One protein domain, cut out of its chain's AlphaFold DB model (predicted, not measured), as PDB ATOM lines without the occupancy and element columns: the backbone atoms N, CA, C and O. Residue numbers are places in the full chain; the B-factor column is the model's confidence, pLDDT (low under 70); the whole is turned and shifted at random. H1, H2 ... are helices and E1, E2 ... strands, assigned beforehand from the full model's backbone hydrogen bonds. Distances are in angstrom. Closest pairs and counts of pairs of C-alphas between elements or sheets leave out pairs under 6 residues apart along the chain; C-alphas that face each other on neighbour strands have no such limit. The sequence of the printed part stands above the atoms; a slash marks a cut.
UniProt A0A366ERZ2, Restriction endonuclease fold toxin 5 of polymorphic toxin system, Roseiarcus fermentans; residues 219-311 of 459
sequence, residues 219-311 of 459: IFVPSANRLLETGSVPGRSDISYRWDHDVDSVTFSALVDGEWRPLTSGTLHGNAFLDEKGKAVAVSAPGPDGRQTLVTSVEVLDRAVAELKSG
ATOM      1  N   ILE A 219       6.355 -23.566  -0.060       80.31
ATOM      2  CA  ILE A 219       6.378 -22.467   0.902       80.31
ATOM      3  C   ILE A 219       6.892 -23.007   2.231       80.31
ATOM      4  O   ILE A 219       6.334 -23.965   2.763       80.31
ATOM      5  N   PHE A 220       7.938 -22.376   2.763       77.50
ATOM      6  CA  PHE A 220       8.550 -22.732   4.040       77.50
ATOM      7  C   PHE A 220       8.082 -21.776   5.126       77.50
ATOM      8  O   PHE A 220       8.310 -20.569   5.042       77.50
ATOM      9  N   VAL A 221       7.458 -22.330   6.154       75.44
ATOM     10  CA  VAL A 221       6.989 -21.602   7.326       75.44
ATOM     11  C   VAL A 221       7.904 -21.975   8.499       75.44
ATOM     12  O   VAL A 221       7.775 -23.078   9.040       75.44
ATOM     13  N   PRO A 222       8.898 -21.129   8.832       58.19
ATOM     14  CA  PRO A 222       9.878 -21.437   9.871       58.19
ATOM     15  C   PRO A 222       9.209 -21.460  11.244       58.19
ATOM     16  O   PRO A 222       8.456 -20.538  11.543       58.19
ATOM     17  N   SER A 223       9.524 -22.465  12.074       60.34
ATOM     18  CA  SER A 223       8.942 -22.567  13.415       60.34
ATOM     19  C   SER A 223       9.707 -21.782  14.480       60.34
ATOM     20  O   SER A 223      10.936 -21.881  14.612       60.34
ATOM     21  N   ALA A 224       8.967 -21.042  15.304       58.75
ATOM     22  CA  ALA A 224       9.485 -20.316  16.461       58.75
ATOM     23  C   ALA A 224       9.526 -21.128  17.781       58.75
ATOM     24  O   ALA A 224       9.880 -20.545  18.807       58.75
ATOM     25  N   ASN A 225       9.230 -22.439  17.782       50.28
ATOM     26  CA  ASN A 225       9.103 -23.285  18.991       50.28
ATOM     27  C   ASN A 225       8.039 -22.771  19.991       50.28
ATOM     28  O   ASN A 225       8.351 -22.499  21.153       50.28
ATOM     29  N   ARG A 226       6.783 -22.625  19.559       57.00
ATOM     30  CA  ARG A 226       5.646 -22.297  20.442       57.00
ATOM     31  C   ARG A 226       4.602 -23.416  20.389       57.00
ATOM     32  O   ARG A 226       4.530 -24.100  19.385       57.00
ATOM     33  N   LEU A 227       3.803 -23.588  21.450       70.94
ATOM     34  CA  LEU A 227       2.687 -24.560  21.493       70.94
ATOM     35  C   LEU A 227       1.673 -24.300  20.366       70.94
ATOM     36  O   LEU A 227       1.139 -25.221  19.760       70.94
ATOM     37  N   LEU A 228       1.479 -23.020  20.047       72.94
ATOM     38  CA  LEU A 228       0.643 -22.556  18.958       72.94
ATOM     39  C   LEU A 228       1.408 -21.519  18.136       72.94
ATOM     40  O   LEU A 228       1.903 -20.524  18.674       72.94
ATOM     41  N   GLU A 229       1.488 -21.743  16.831       82.56
ATOM     42  CA  GLU A 229       2.151 -20.863  15.882       82.56
ATOM     43  C   GLU A 229       1.143 -20.327  14.864       82.56
ATOM     44  O   GLU A 229       0.398 -21.078  14.239       82.56
ATOM     45  N   THR A 230       1.094 -19.008  14.702       86.44
ATOM     46  CA  THR A 230       0.191 -18.340  13.762       86.44
ATOM     47  C   THR A 230       0.960 -17.329  12.936       86.44
ATOM     48  O   THR A 230       1.776 -16.579  13.477       86.44
ATOM     49  N   GLY A 231       0.658 -17.234  11.647       83.75
ATOM     50  CA  GLY A 231       1.274 -16.228  10.792       83.75
ATOM     51  C   GLY A 231       0.662 -16.171   9.404       83.75
ATOM     52  O   GLY A 231      -0.232 -16.940   9.061       83.75
ATOM     53  N   SER A 232       1.154 -15.245   8.588       86.69
ATOM     54  CA  SER A 232       0.848 -15.224   7.159       86.69
ATOM     55  C   SER A 232       1.706 -16.244   6.422       86.69
ATOM     56  O   SER A 232       2.881 -16.434   6.745       86.69
ATOM     57  N   VAL A 233       1.136 -16.867   5.396       90.50
ATOM     58  CA  VAL A 233       1.888 -17.734   4.491       90.50
ATOM     59  C   VAL A 233       2.849 -16.859   3.663       90.50
ATOM     60  O   VAL A 233       2.407 -15.885   3.045       90.50
ATOM     61  N   PRO A 234       4.167 -17.140   3.634       84.62
ATOM     62  CA  PRO A 234       5.122 -16.340   2.866       84.62
ATOM     63  C   PRO A 234       4.724 -16.184   1.392       84.62
ATOM     64  O   PRO A 234       4.433 -17.158   0.704       84.62
ATOM     65  N   GLY A 235       4.702 -14.937   0.909       86.31
ATOM     66  CA  GLY A 235       4.256 -14.592  -0.448       86.31
ATOM     67  C   GLY A 235       2.733 -14.529  -0.639       86.31
ATOM     68  O   GLY A 235       2.285 -14.180  -1.729       86.31
ATOM     69  N   ARG A 236       1.940 -14.827   0.399       89.88
ATOM     70  CA  ARG A 236       0.470 -14.891   0.376       89.88
ATOM     71  C   ARG A 236      -0.123 -14.225   1.616       89.88
ATOM     72  O   ARG A 236      -0.565 -14.887   2.546       89.88
ATOM     73  N   SER A 237      -0.139 -12.891   1.647       88.31
ATOM     74  CA  SER A 237      -0.743 -12.135   2.761       88.31
ATOM     75  C   SER A 237      -2.261 -12.322   2.876       88.31
ATOM     76  O   SER A 237      -2.843 -11.990   3.902       88.31
ATOM     77  N   ASP A 238      -2.895 -12.836   1.820       90.19
ATOM     78  CA  ASP A 238      -4.295 -13.255   1.770       90.19
ATOM     79  C   ASP A 238      -4.543 -14.609   2.452       90.19
ATOM     80  O   ASP A 238      -5.697 -15.003   2.578       90.19
ATOM     81  N   ILE A 239      -3.496 -15.319   2.888       94.75
ATOM     82  CA  ILE A 239      -3.595 -16.613   3.568       94.75
ATOM     83  C   ILE A 239      -2.837 -16.559   4.897       94.75
ATOM     84  O   ILE A 239      -1.674 -16.157   4.973       94.75
ATOM     85  N   SER A 240      -3.493 -17.006   5.960       92.81
ATOM     86  CA  SER A 240      -2.890 -17.237   7.266       92.81
ATOM     87  C   SER A 240      -2.865 -18.727   7.583       92.81
ATOM     88  O   SER A 240      -3.639 -19.511   7.032       92.81
ATOM     89  N   TYR A 241      -1.947 -19.123   8.452       95.06
ATOM     90  CA  TYR A 241      -1.894 -20.461   9.015       95.06
ATOM     91  C   TYR A 241      -1.956 -20.387  10.540       95.06
ATOM     92  O   TYR A 241      -1.551 -19.396  11.156       95.06
ATOM     93  N   ARG A 242      -2.447 -21.471  11.129       91.19
ATOM     94  CA  ARG A 242      -2.411 -21.788  12.552       91.19
ATOM     95  C   ARG A 242      -1.905 -23.220  12.681       91.19
ATOM     96  O   ARG A 242      -2.576 -24.139  12.221       91.19
ATOM     97  N   TRP A 243      -0.727 -23.398  13.260       93.69
ATOM     98  CA  TRP A 243      -0.111 -24.688  13.540       93.69
ATOM     99  C   TRP A 243      -0.118 -24.918  15.048       93.69
ATOM    100  O   TRP A 243       0.519 -24.194  15.808       93.69
ATOM    101  N   ASP A 244      -0.907 -25.896  15.469       87.25
ATOM    102  CA  ASP A 244      -1.034 -26.320  16.853       87.25
ATOM    103  C   ASP A 244      -0.172 -27.566  17.069       87.25
ATOM    104  O   ASP A 244      -0.438 -28.627  16.494       87.25
ATOM    105  N   HIS A 245       0.901 -27.406  17.841       85.00
ATOM    106  CA  HIS A 245       1.867 -28.467  18.105       85.00
ATOM    107  C   HIS A 245       1.376 -29.458  19.169       85.00
ATOM    108  O   HIS A 245       1.925 -30.554  19.244       85.00
ATOM    109  N   ASP A 246       0.364 -29.107  19.971       77.44
ATOM    110  CA  ASP A 246      -0.150 -29.982  21.034       77.44
ATOM    111  C   ASP A 246      -1.160 -30.996  20.497       77.44
ATOM    112  O   ASP A 246      -1.177 -32.152  20.925       77.44
ATOM    113  N   VAL A 247      -2.001 -30.574  19.550       82.75
ATOM    114  CA  VAL A 247      -2.980 -31.458  18.894       82.75
ATOM    115  C   VAL A 247      -2.537 -31.921  17.511       82.75
ATOM    116  O   VAL A 247      -3.345 -32.471  16.762       82.75
ATOM    117  N   ASP A 248      -1.266 -31.690  17.165       93.75
ATOM    118  CA  ASP A 248      -0.671 -32.151  15.914       93.75
ATOM    119  C   ASP A 248      -1.513 -31.735  14.689       93.75
ATOM    120  O   ASP A 248      -1.768 -32.519  13.774       93.75
ATOM    121  N   SER A 249      -1.990 -30.484  14.668       94.75
ATOM    122  CA  SER A 249      -2.911 -30.004  13.632       94.75
ATOM    123  C   SER A 249      -2.461 -28.698  12.994       94.75
ATOM    124  O   SER A 249      -1.845 -27.839  13.625       94.75
ATOM    125  N   VAL A 250      -2.797 -28.528  11.719       96.19
ATOM    126  CA  VAL A 250      -2.596 -27.278  10.989       96.19
ATOM    127  C   VAL A 250      -3.900 -26.841  10.344       96.19
ATOM    128  O   VAL A 250      -4.631 -27.652   9.784       96.19
ATOM    129  N   THR A 251      -4.191 -25.547  10.407       95.81
ATOM    130  CA  THR A 251      -5.316 -24.916   9.715       95.81
ATOM    131  C   THR A 251      -4.803 -23.756   8.880       95.81
ATOM    132  O   THR A 251      -4.070 -22.906   9.379       95.81
ATOM    133  N   PHE A 252      -5.209 -23.705   7.618       96.19
ATOM    134  CA  PHE A 252      -5.022 -22.555   6.748       96.19
ATOM    135  C   PHE A 252      -6.348 -21.814   6.613       96.19
ATOM    136  O   PHE A 252      -7.396 -22.444   6.478       96.19
ATOM    137  N   SER A 253      -6.294 -20.488   6.599       93.88
ATOM    138  CA  SER A 253      -7.443 -19.608   6.382       93.88
ATOM    139  C   SER A 253      -7.109 -18.602   5.293       93.88
ATOM    140  O   SER A 253      -5.968 -18.161   5.197       93.88
ATOM    141  N   ALA A 254      -8.091 -18.213   4.488       95.12
ATOM    142  CA  ALA A 254      -7.933 -17.206   3.446       95.12
ATOM    143  C   ALA A 254      -8.861 -16.013   3.686       95.12
ATOM    144  O   ALA A 254      -9.990 -16.177   4.147       95.12
ATOM    145  N   LEU A 255      -8.389 -14.815   3.357       89.44
ATOM    146  CA  LEU A 255      -9.182 -13.595   3.388       89.44
ATOM    147  C   LEU A 255     -10.026 -13.520   2.108       89.44
ATOM    148  O   LEU A 255      -9.508 -13.242   1.025       89.44
ATOM    149  N   VAL A 256     -11.328 -13.772   2.226       90.19
ATOM    150  CA  VAL A 256     -12.294 -13.739   1.120       90.19
ATOM    151  C   VAL A 256     -13.348 -12.689   1.444       90.19
ATOM    152  O   VAL A 256     -13.956 -12.729   2.506       90.19
ATOM    153  N   ASP A 257     -13.521 -11.710   0.554       87.88
ATOM    154  CA  ASP A 257     -14.469 -10.596   0.721       87.88
ATOM    155  C   ASP A 257     -14.301  -9.814   2.040       87.88
ATOM    156  O   ASP A 257     -15.251  -9.273   2.601       87.88
ATOM    157  N   GLY A 258     -13.059  -9.727   2.532       82.50
ATOM    158  CA  GLY A 258     -12.715  -9.030   3.775       82.50
ATOM    159  C   GLY A 258     -12.919  -9.853   5.051       82.50
ATOM    160  O   GLY A 258     -12.657  -9.341   6.136       82.50
ATOM    161  N   GLU A 259     -13.326 -11.117   4.935       83.88
ATOM    162  CA  GLU A 259     -13.544 -12.037   6.051       83.88
ATOM    163  C   GLU A 259     -12.557 -13.214   5.989       83.88
ATOM    164  O   GLU A 259     -12.305 -13.780   4.923       83.88
ATOM    165  N   TRP A 260     -11.972 -13.592   7.127       85.06
ATOM    166  CA  TRP A 260     -11.124 -14.782   7.204       85.06
ATOM    167  C   TRP A 260     -11.991 -16.035   7.209       85.06
ATOM    168  O   TRP A 260     -12.769 -16.255   8.135       85.06
ATOM    169  N   ARG A 261     -11.828 -16.876   6.190       92.00
ATOM    170  CA  ARG A 261     -12.553 -18.137   6.053       92.00
ATOM    171  C   ARG A 261     -11.592 -19.319   6.115       92.00
ATOM    172  O   ARG A 261     -10.525 -19.243   5.500       92.00
ATOM    173  N   PRO A 262     -11.947 -20.405   6.821       91.81
ATOM    174  CA  PRO A 262     -11.159 -21.629   6.803       91.81
ATOM    175  C   PRO A 262     -10.990 -22.127   5.368       91.81
ATOM    176  O   PRO A 262     -11.954 -22.200   4.607       91.81
ATOM    177  N   LEU A 263      -9.751 -22.434   5.006       94.75
ATOM    178  CA  LEU A 263      -9.371 -22.896   3.681       94.75
ATOM    179  C   LEU A 263      -9.272 -24.423   3.655       94.75
ATOM    180  O   LEU A 263      -9.934 -25.087   2.867       94.75
ATOM    181  N   THR A 264      -8.416 -24.967   4.517       96.12
ATOM    182  CA  THR A 264      -8.198 -26.403   4.691       96.12
ATOM    183  C   THR A 264      -7.519 -26.640   6.033       96.12
ATOM    184  O   THR A 264      -6.784 -25.779   6.520       96.12
ATOM    185  N   SER A 265      -7.720 -27.814   6.617       96.38
ATOM    186  CA  SER A 265      -7.013 -28.265   7.815       96.38
ATOM    187  C   SER A 265      -6.415 -29.650   7.593       96.38
ATOM    188  O   SER A 265      -6.773 -30.343   6.640       96.38
ATOM    189  N   GLY A 266      -5.473 -30.039   8.447       96.44
ATOM    190  CA  GLY A 266      -4.965 -31.401   8.472       96.44
ATOM    191  C   GLY A 266      -4.370 -31.790   9.815       96.44
ATOM    192  O   GLY A 266      -3.920 -30.933  10.578       96.44
ATOM    193  N   THR A 267      -4.354 -33.093  10.073       96.88
ATOM    194  CA  THR A 267      -3.795 -33.719  11.279       96.88
ATOM    195  C   THR A 267      -2.510 -34.460  10.925       96.88
ATOM    196  O   THR A 267      -2.401 -35.025   9.834       96.88
ATOM    197  N   LEU A 268      -1.517 -34.437  11.810       96.44
ATOM    198  CA  LEU A 268      -0.220 -35.057  11.582       96.44
ATOM    199  C   LEU A 268      -0.342 -36.587  11.578       96.44
ATOM    200  O   LEU A 268      -0.744 -37.215  12.553       96.44
ATOM    201  N   HIS A 269       0.084 -37.192  10.477       96.56
ATOM    202  CA  HIS A 269       0.252 -38.627  10.307       96.56
ATOM    203  C   HIS A 269       1.667 -38.890   9.787       96.56
ATOM    204  O   HIS A 269       1.987 -38.658   8.617       96.56
ATOM    205  N   GLY A 270       2.551 -39.348  10.676       95.62
ATOM    206  CA  GLY A 270       3.980 -39.424  10.382       95.62
ATOM    207  C   GLY A 270       4.577 -38.021  10.288       95.62
ATOM    208  O   GLY A 270       4.651 -37.322  11.289       95.62
ATOM    209  N   ASN A 271       5.001 -37.605   9.093       95.94
ATOM    210  CA  ASN A 271       5.492 -36.248   8.835       95.94
ATOM    211  C   ASN A 271       4.545 -35.411   7.958       95.94
ATOM    212  O   ASN A 271       4.892 -34.286   7.615       95.94
ATOM    213  N   ALA A 272       3.380 -35.934   7.570       96.69
ATOM    214  CA  ALA A 272       2.430 -35.239   6.706       96.69
ATOM    215  C   ALA A 272       1.174 -34.843   7.485       96.69
ATOM    216  O   ALA A 272       0.635 -35.646   8.236       96.69
ATOM    217  N   PHE A 273       0.683 -33.628   7.269       96.88
ATOM    218  CA  PHE A 273      -0.639 -33.213   7.720       96.88
ATOM    219  C   PHE A 273      -1.651 -33.615   6.654       96.88
ATOM    220  O   PHE A 273      -1.559 -33.132   5.523       96.88
ATOM    221  N   LEU A 274      -2.582 -34.504   6.991       96.94
ATOM    222  CA  LEU A 274      -3.601 -35.017   6.073       96.94
ATOM    223  C   LEU A 274      -4.967 -34.412   6.407       96.94
ATOM    224  O   LEU A 274      -5.315 -34.307   7.581       96.94
ATOM    225  N   ASP A 275      -5.726 -34.018   5.386       96.12
ATOM    226  CA  ASP A 275      -7.125 -33.611   5.534       96.12
ATOM    227  C   ASP A 275      -8.049 -34.816   5.817       96.12
ATOM    228  O   ASP A 275      -7.624 -35.974   5.815       96.12
ATOM    229  N   GLU A 276      -9.344 -34.559   6.015       93.31
ATOM    230  CA  GLU A 276     -10.359 -35.599   6.264       93.31
ATOM    231  C   GLU A 276     -10.479 -36.640   5.132       93.31
ATOM    232  O   GLU A 276     -11.004 -37.735   5.339       93.31
ATOM    233  N   LYS A 277      -9.997 -36.317   3.925       93.50
ATOM    234  CA  LYS A 277      -9.989 -37.208   2.755       93.50
ATOM    235  C   LYS A 277      -8.665 -37.971   2.626       93.50
ATOM    236  O   LYS A 277      -8.471 -38.681   1.637       93.50
ATOM    237  N   GLY A 278      -7.752 -37.830   3.588       95.19
ATOM    238  CA  GLY A 278      -6.430 -38.453   3.584       95.19
ATOM    239  C   GLY A 278      -5.435 -37.795   2.623       95.19
ATOM    240  O   GLY A 278      -4.402 -38.391   2.312       95.19
ATOM    241  N   LYS A 279      -5.722 -36.590   2.119       94.94
ATOM    242  CA  LYS A 279      -4.839 -35.860   1.204       94.94
ATOM    243  C   LYS A 279      -3.926 -34.925   1.993       94.94
ATOM    244  O   LYS A 279      -4.366 -34.202   2.878       94.94
ATOM    245  N   ALA A 280      -2.643 -34.905   1.641       96.00
ATOM    246  CA  ALA A 280      -1.673 -34.042   2.305       96.00
ATOM    247  C   ALA A 280      -1.944 -32.549   2.042       96.00
ATOM    248  O   ALA A 280      -2.039 -32.122   0.885       96.00
ATOM    249  N   VAL A 281      -2.015 -31.762   3.118       96.88
ATOM    250  CA  VAL A 281      -2.149 -30.294   3.091       96.88
ATOM    251  C   VAL A 281      -0.847 -29.579   3.451       96.88
ATOM    252  O   VAL A 281      -0.598 -28.460   2.997       96.88
ATOM    253  N   ALA A 282       0.012 -30.230   4.234       96.81
ATOM    254  CA  ALA A 282       1.350 -29.763   4.572       96.81
ATOM    255  C   ALA A 282       2.242 -30.939   4.995       96.81
ATOM    256  O   ALA A 282       1.764 -32.047   5.227       96.81
ATOM    257  N   VAL A 283       3.544 -30.697   5.113       96.00
ATOM    258  CA  VAL A 283       4.548 -31.649   5.598       96.00
ATOM    259  C   VAL A 283       5.416 -30.949   6.640       96.00
ATOM    260  O   VAL A 283       5.805 -29.801   6.451       96.00
ATOM    261  N   SER A 284       5.724 -31.635   7.736       93.81
ATOM    262  CA  SER A 284       6.725 -31.212   8.713       93.81
ATOM    263  C   SER A 284       8.103 -31.711   8.271       93.81
ATOM    264  O   SER A 284       8.286 -32.907   8.022       93.81
ATOM    265  N   ALA A 285       9.066 -30.802   8.122       93.31
ATOM    266  CA  ALA A 285      10.426 -31.129   7.707       93.31
ATOM    267  C   ALA A 285      11.470 -30.366   8.538       93.31
ATOM    268  O   ALA A 285      11.244 -29.205   8.879       93.31
ATOM    269  N   PRO A 286      12.643 -30.957   8.830       90.81
ATOM    270  CA  PRO A 286      13.719 -30.247   9.510       90.81
ATOM    271  C   PRO A 286      14.270 -29.118   8.626       90.81
ATOM    272  O   PRO A 286      14.647 -29.329   7.473       90.81
ATOM    273  N   GLY A 287      14.321 -27.913   9.184       85.75
ATOM    274  CA  GLY A 287      14.920 -26.725   8.594       85.75
ATOM    275  C   GLY A 287      16.449 -26.696   8.732       85.75
ATOM    276  O   GLY A 287      17.045 -27.583   9.350       85.75
ATOM    277  N   PRO A 288      17.116 -25.662   8.180       78.25
ATOM    278  CA  PRO A 288      18.580 -25.545   8.177       78.25
ATOM    279  C   PRO A 288      19.212 -25.495   9.576       78.25
ATOM    280  O   PRO A 288      20.381 -25.830   9.746       78.25
ATOM    281  N   ASP A 289      18.445 -25.060  10.572       81.00
ATOM    282  CA  ASP A 289      18.829 -24.965  11.980       81.00
ATOM    283  C   ASP A 289      18.412 -26.200  12.804       81.00
ATOM    284  O   ASP A 289      18.583 -26.219  14.023       81.00
ATOM    285  N   GLY A 290      17.867 -27.231  12.149       85.81
ATOM    286  CA  GLY A 290      17.361 -28.449  12.778       85.81
ATOM    287  C   GLY A 290      15.965 -28.318  13.392       85.81
ATOM    288  O   GLY A 290      15.479 -29.293  13.967       85.81
ATOM    289  N   ARG A 291      15.301 -27.157  13.286       85.06
ATOM    290  CA  ARG A 291      13.925 -26.977  13.779       85.06
ATOM    291  C   ARG A 291      12.909 -27.491  12.776       85.06
ATOM    292  O   ARG A 291      13.128 -27.393  11.574       85.06
ATOM    293  N   GLN A 292      11.778 -28.005  13.251       89.50
ATOM    294  CA  GLN A 292      10.698 -28.386  12.343       89.50
ATOM    295  C   GLN A 292      10.166 -27.147  11.620       89.50
ATOM    296  O   GLN A 292      10.007 -26.082  12.201       89.50
ATOM    297  N   THR A 293       9.932 -27.286  10.327       90.50
ATOM    298  CA  THR A 293       9.414 -26.257   9.431       90.50
ATOM    299  C   THR A 293       8.202 -26.849   8.742       90.50
ATOM    300  O   THR A 293       8.240 -27.989   8.273       90.50
ATOM    301  N   LEU A 294       7.122 -26.081   8.684       93.94
ATOM    302  CA  LEU A 294       5.931 -26.486   7.959       93.94
ATOM    303  C   LEU A 294       6.125 -26.141   6.479       93.94
ATOM    304  O   LEU A 294       6.439 -25.004   6.122       93.94
ATOM    305  N   VAL A 295       5.960 -27.137   5.618       94.62
ATOM    306  CA  VAL A 295       6.095 -27.013   4.168       94.62
ATOM    307  C   VAL A 295       4.750 -27.303   3.524       94.62
ATOM    308  O   VAL A 295       4.185 -28.379   3.706       94.62
ATOM    309  N   THR A 296       4.227 -26.357   2.751       95.38
ATOM    310  CA  THR A 296       3.019 -26.555   1.934       95.38
ATOM    311  C   THR A 296       3.286 -26.139   0.491       95.38
ATOM    312  O   THR A 296       4.268 -25.450   0.214       95.38
ATOM    313  N   SER A 297       2.445 -26.577  -0.447       93.31
ATOM    314  CA  SER A 297       2.566 -26.187  -1.856       93.31
ATOM    315  C   SER A 297       1.549 -25.108  -2.209       93.31
ATOM    316  O   SER A 297       0.400 -25.148  -1.761       93.31
ATOM    317  N   VAL A 298       1.957 -24.168  -3.063       90.88
ATOM    318  CA  VAL A 298       1.060 -23.140  -3.619       90.88
ATOM    319  C   VAL A 298      -0.165 -23.786  -4.275       90.88
ATOM    320  O   VAL A 298      -1.277 -23.315  -4.078       90.88
ATOM    321  N   GLU A 299       0.009 -24.909  -4.975       91.94
ATOM    322  CA  GLU A 299      -1.079 -25.624  -5.656       91.94
ATOM    323  C   GLU A 299      -2.139 -26.186  -4.703       91.94
ATOM    324  O   GLU A 299      -3.324 -26.213  -5.044       91.94
ATOM    325  N   VAL A 300      -1.736 -26.660  -3.518       92.81
ATOM    326  CA  VAL A 300      -2.676 -27.119  -2.485       92.81
ATOM    327  C   VAL A 300      -3.523 -25.947  -2.003       92.81
ATOM    328  O   VAL A 300      -4.748 -26.067  -1.959       92.81
ATOM    329  N   LEU A 301      -2.884 -24.812  -1.708       94.69
ATOM    330  CA  LEU A 301      -3.573 -23.612  -1.238       94.69
ATOM    331  C   LEU A 301      -4.475 -23.012  -2.326       94.69
ATOM    332  O   LEU A 301      -5.637 -22.725  -2.061       94.69
ATOM    333  N   ASP A 302      -3.990 -22.881  -3.560       93.81
ATOM    334  CA  ASP A 302      -4.760 -22.324  -4.677       93.81
ATOM    335  C   ASP A 302      -5.967 -23.180  -5.033       93.81
ATOM    336  O   ASP A 302      -7.049 -22.647  -5.288       93.81
ATOM    337  N   ARG A 303      -5.814 -24.507  -5.000       93.38
ATOM    338  CA  ARG A 303      -6.939 -25.422  -5.190       93.38
ATOM    339  C   ARG A 303      -7.981 -25.236  -4.099       93.38
ATOM    340  O   ARG A 303      -9.155 -25.114  -4.425       93.38
ATOM    341  N   ALA A 304      -7.563 -25.157  -2.839       92.81
ATOM    342  CA  ALA A 304      -8.489 -24.942  -1.736       92.81
ATOM    343  C   ALA A 304      -9.170 -23.557  -1.823       92.81
ATOM    344  O   ALA A 304     -10.360 -23.441  -1.543       92.81
ATOM    345  N   VAL A 305      -8.476 -22.520  -2.317       93.69
ATOM    346  CA  VAL A 305      -9.080 -21.192  -2.560       93.69
ATOM    347  C   VAL A 305     -10.097 -21.272  -3.700       93.69
ATOM    348  O   VAL A 305     -11.170 -20.674  -3.615       93.69
ATOM    349  N   ALA A 306      -9.783 -21.997  -4.774       91.94
ATOM    350  CA  ALA A 306     -10.687 -22.197  -5.902       91.94
ATOM    351  C   ALA A 306     -11.925 -23.020  -5.507       91.94
ATOM    352  O   ALA A 306     -13.035 -22.681  -5.915       91.94
ATOM    353  N   GLU A 307     -11.762 -24.056  -4.682       90.81
ATOM    354  CA  GLU A 307     -12.861 -24.833  -4.096       90.81
ATOM    355  C   GLU A 307     -13.747 -23.941  -3.213       90.81
ATOM    356  O   GLU A 307     -14.961 -23.905  -3.409       90.81
ATOM    357  N   LEU A 308     -13.152 -23.120  -2.340       90.19
ATOM    358  CA  LEU A 308     -13.879 -22.160  -1.502       90.19
ATOM    359  C   LEU A 308     -14.668 -21.131  -2.338       90.19
ATOM    360  O   LEU A 308     -15.816 -20.821  -2.023       90.19
ATOM    361  N   LYS A 309     -14.081 -20.622  -3.430       88.12
ATOM    362  CA  LYS A 309     -14.729 -19.651  -4.335       88.12
ATOM    363  C   LYS A 309     -15.793 -20.277  -5.237       88.12
ATOM    364  O   LYS A 309     -16.790 -19.628  -5.534       88.12
ATOM    365  N   SER A 310     -15.595 -21.513  -5.688       87.94
ATOM    366  CA  SER A 310     -16.565 -22.224  -6.534       87.94
ATOM    367  C   SER A 310     -17.750 -22.759  -5.729       87.94
ATOM    368  O   SER A 310     -18.877 -22.732  -6.218       87.94
ATOM    369  N   GLY A 311     -17.525 -23.138  -4.467       72.31
ATOM    370  CA  GLY A 311     -18.581 -23.484  -3.513       72.31
ATOM    371  C   GLY A 311     -19.496 -22.311  -3.146       72.31
ATOM    372  O   GLY A 311     -20.632 -22.530  -2.739       72.31
TER     373      GLY A 311
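This is residues 219 to 311 of the 459 residues of the protein "Restriction endonuclease fold toxin 5 of polymorphic toxin system" of Roseiarcus fermentans (UniProt A0A366ERZ2). One antiparallel sheet of eight strands is curled into a small, nearly closed barrel, folded back so that E1, E8, E7 and E6 face E4, E3 and E2, with the long strand E5 as the hinge. The last element, helix H1, packs across E5 and E4. The printed part has 93 residues, with eight named strands and then one named helix, in the order E1 E2 E3 E4 E5 E6 E7 E8 H1; the sheet runs E1 E8 E7 E6 E5 E4 E3 E2, and the class is mixed, helices and strands. The whole is compact, with a radius of gyration of the C-alphas of 12.7 A, and spans 39 by 26 by 22 A.

E1, residues 219 to 222, begins at C-alpha 219 (6.378, -22.467, 0.902). E2 is residues 228 to 233 and E3 residues 236 to 244, 20.1 A long, which bends by 69 degrees at residue 239. E4, residues 249 to 256, is 22.6 A long. E5, residues 259 to 269, is the longest strand at 30.3 A and ends at C-alpha 269 (0.252, -38.627, 10.307). E6 is residues 272 to 274, E7 residues 280 to 286 and E8 residues 292 to 297. H1, residues 298 to 311, is 19.6 A long and ends at C-alpha 311 (-18.581, -23.484, -3.513).

The edge strands are E1 and E2, whose closest C-alphas, those of Val 221 and Val 233, are 7.0 A apart. E1 is antiparallel to E8, with N 219 and O 296 2.8 A apart, within hydrogen-bond range. E2 to E8 form a meander, each strand the antiparallel neighbour of the one before. Within hydrogen-bond range are N 229 and O 243 of E2 and E3, 2.8 A; N 251 and O 242 of E4 and E3, 2.8 A; and N 252 and O 264 of E4 and E5, 2.8 A. The pairing of E5 is staggered: residues 259 to 267 pair with E4, and residues 267 to 269 with E6, where N 269 and O 272 are 2.8 A apart. N 273 of E6 and O 282 of E7 are 2.8 A apart, and N 293 of E8 and O 285 of E7 2.7 A. H1 is on the sheet at a height of 8.4 A, over E5 and E4; it runs across the strands, only just, at 60.2 degrees to E4 on the local plane. The closest C-alphas of H1 and E5 are those of Ala 304 and Leu 263, 5.9 A apart. In H1 every O i to N i+4 pair is within hydrogen-bond range.

The C-alphas farthest apart are those of Asp 289 and Gly 311, 40.5 A. The printed part has no cut, and its links are tight. The mean pLDDT of the printed part is 88.5; residues 222 to 226 are under 70.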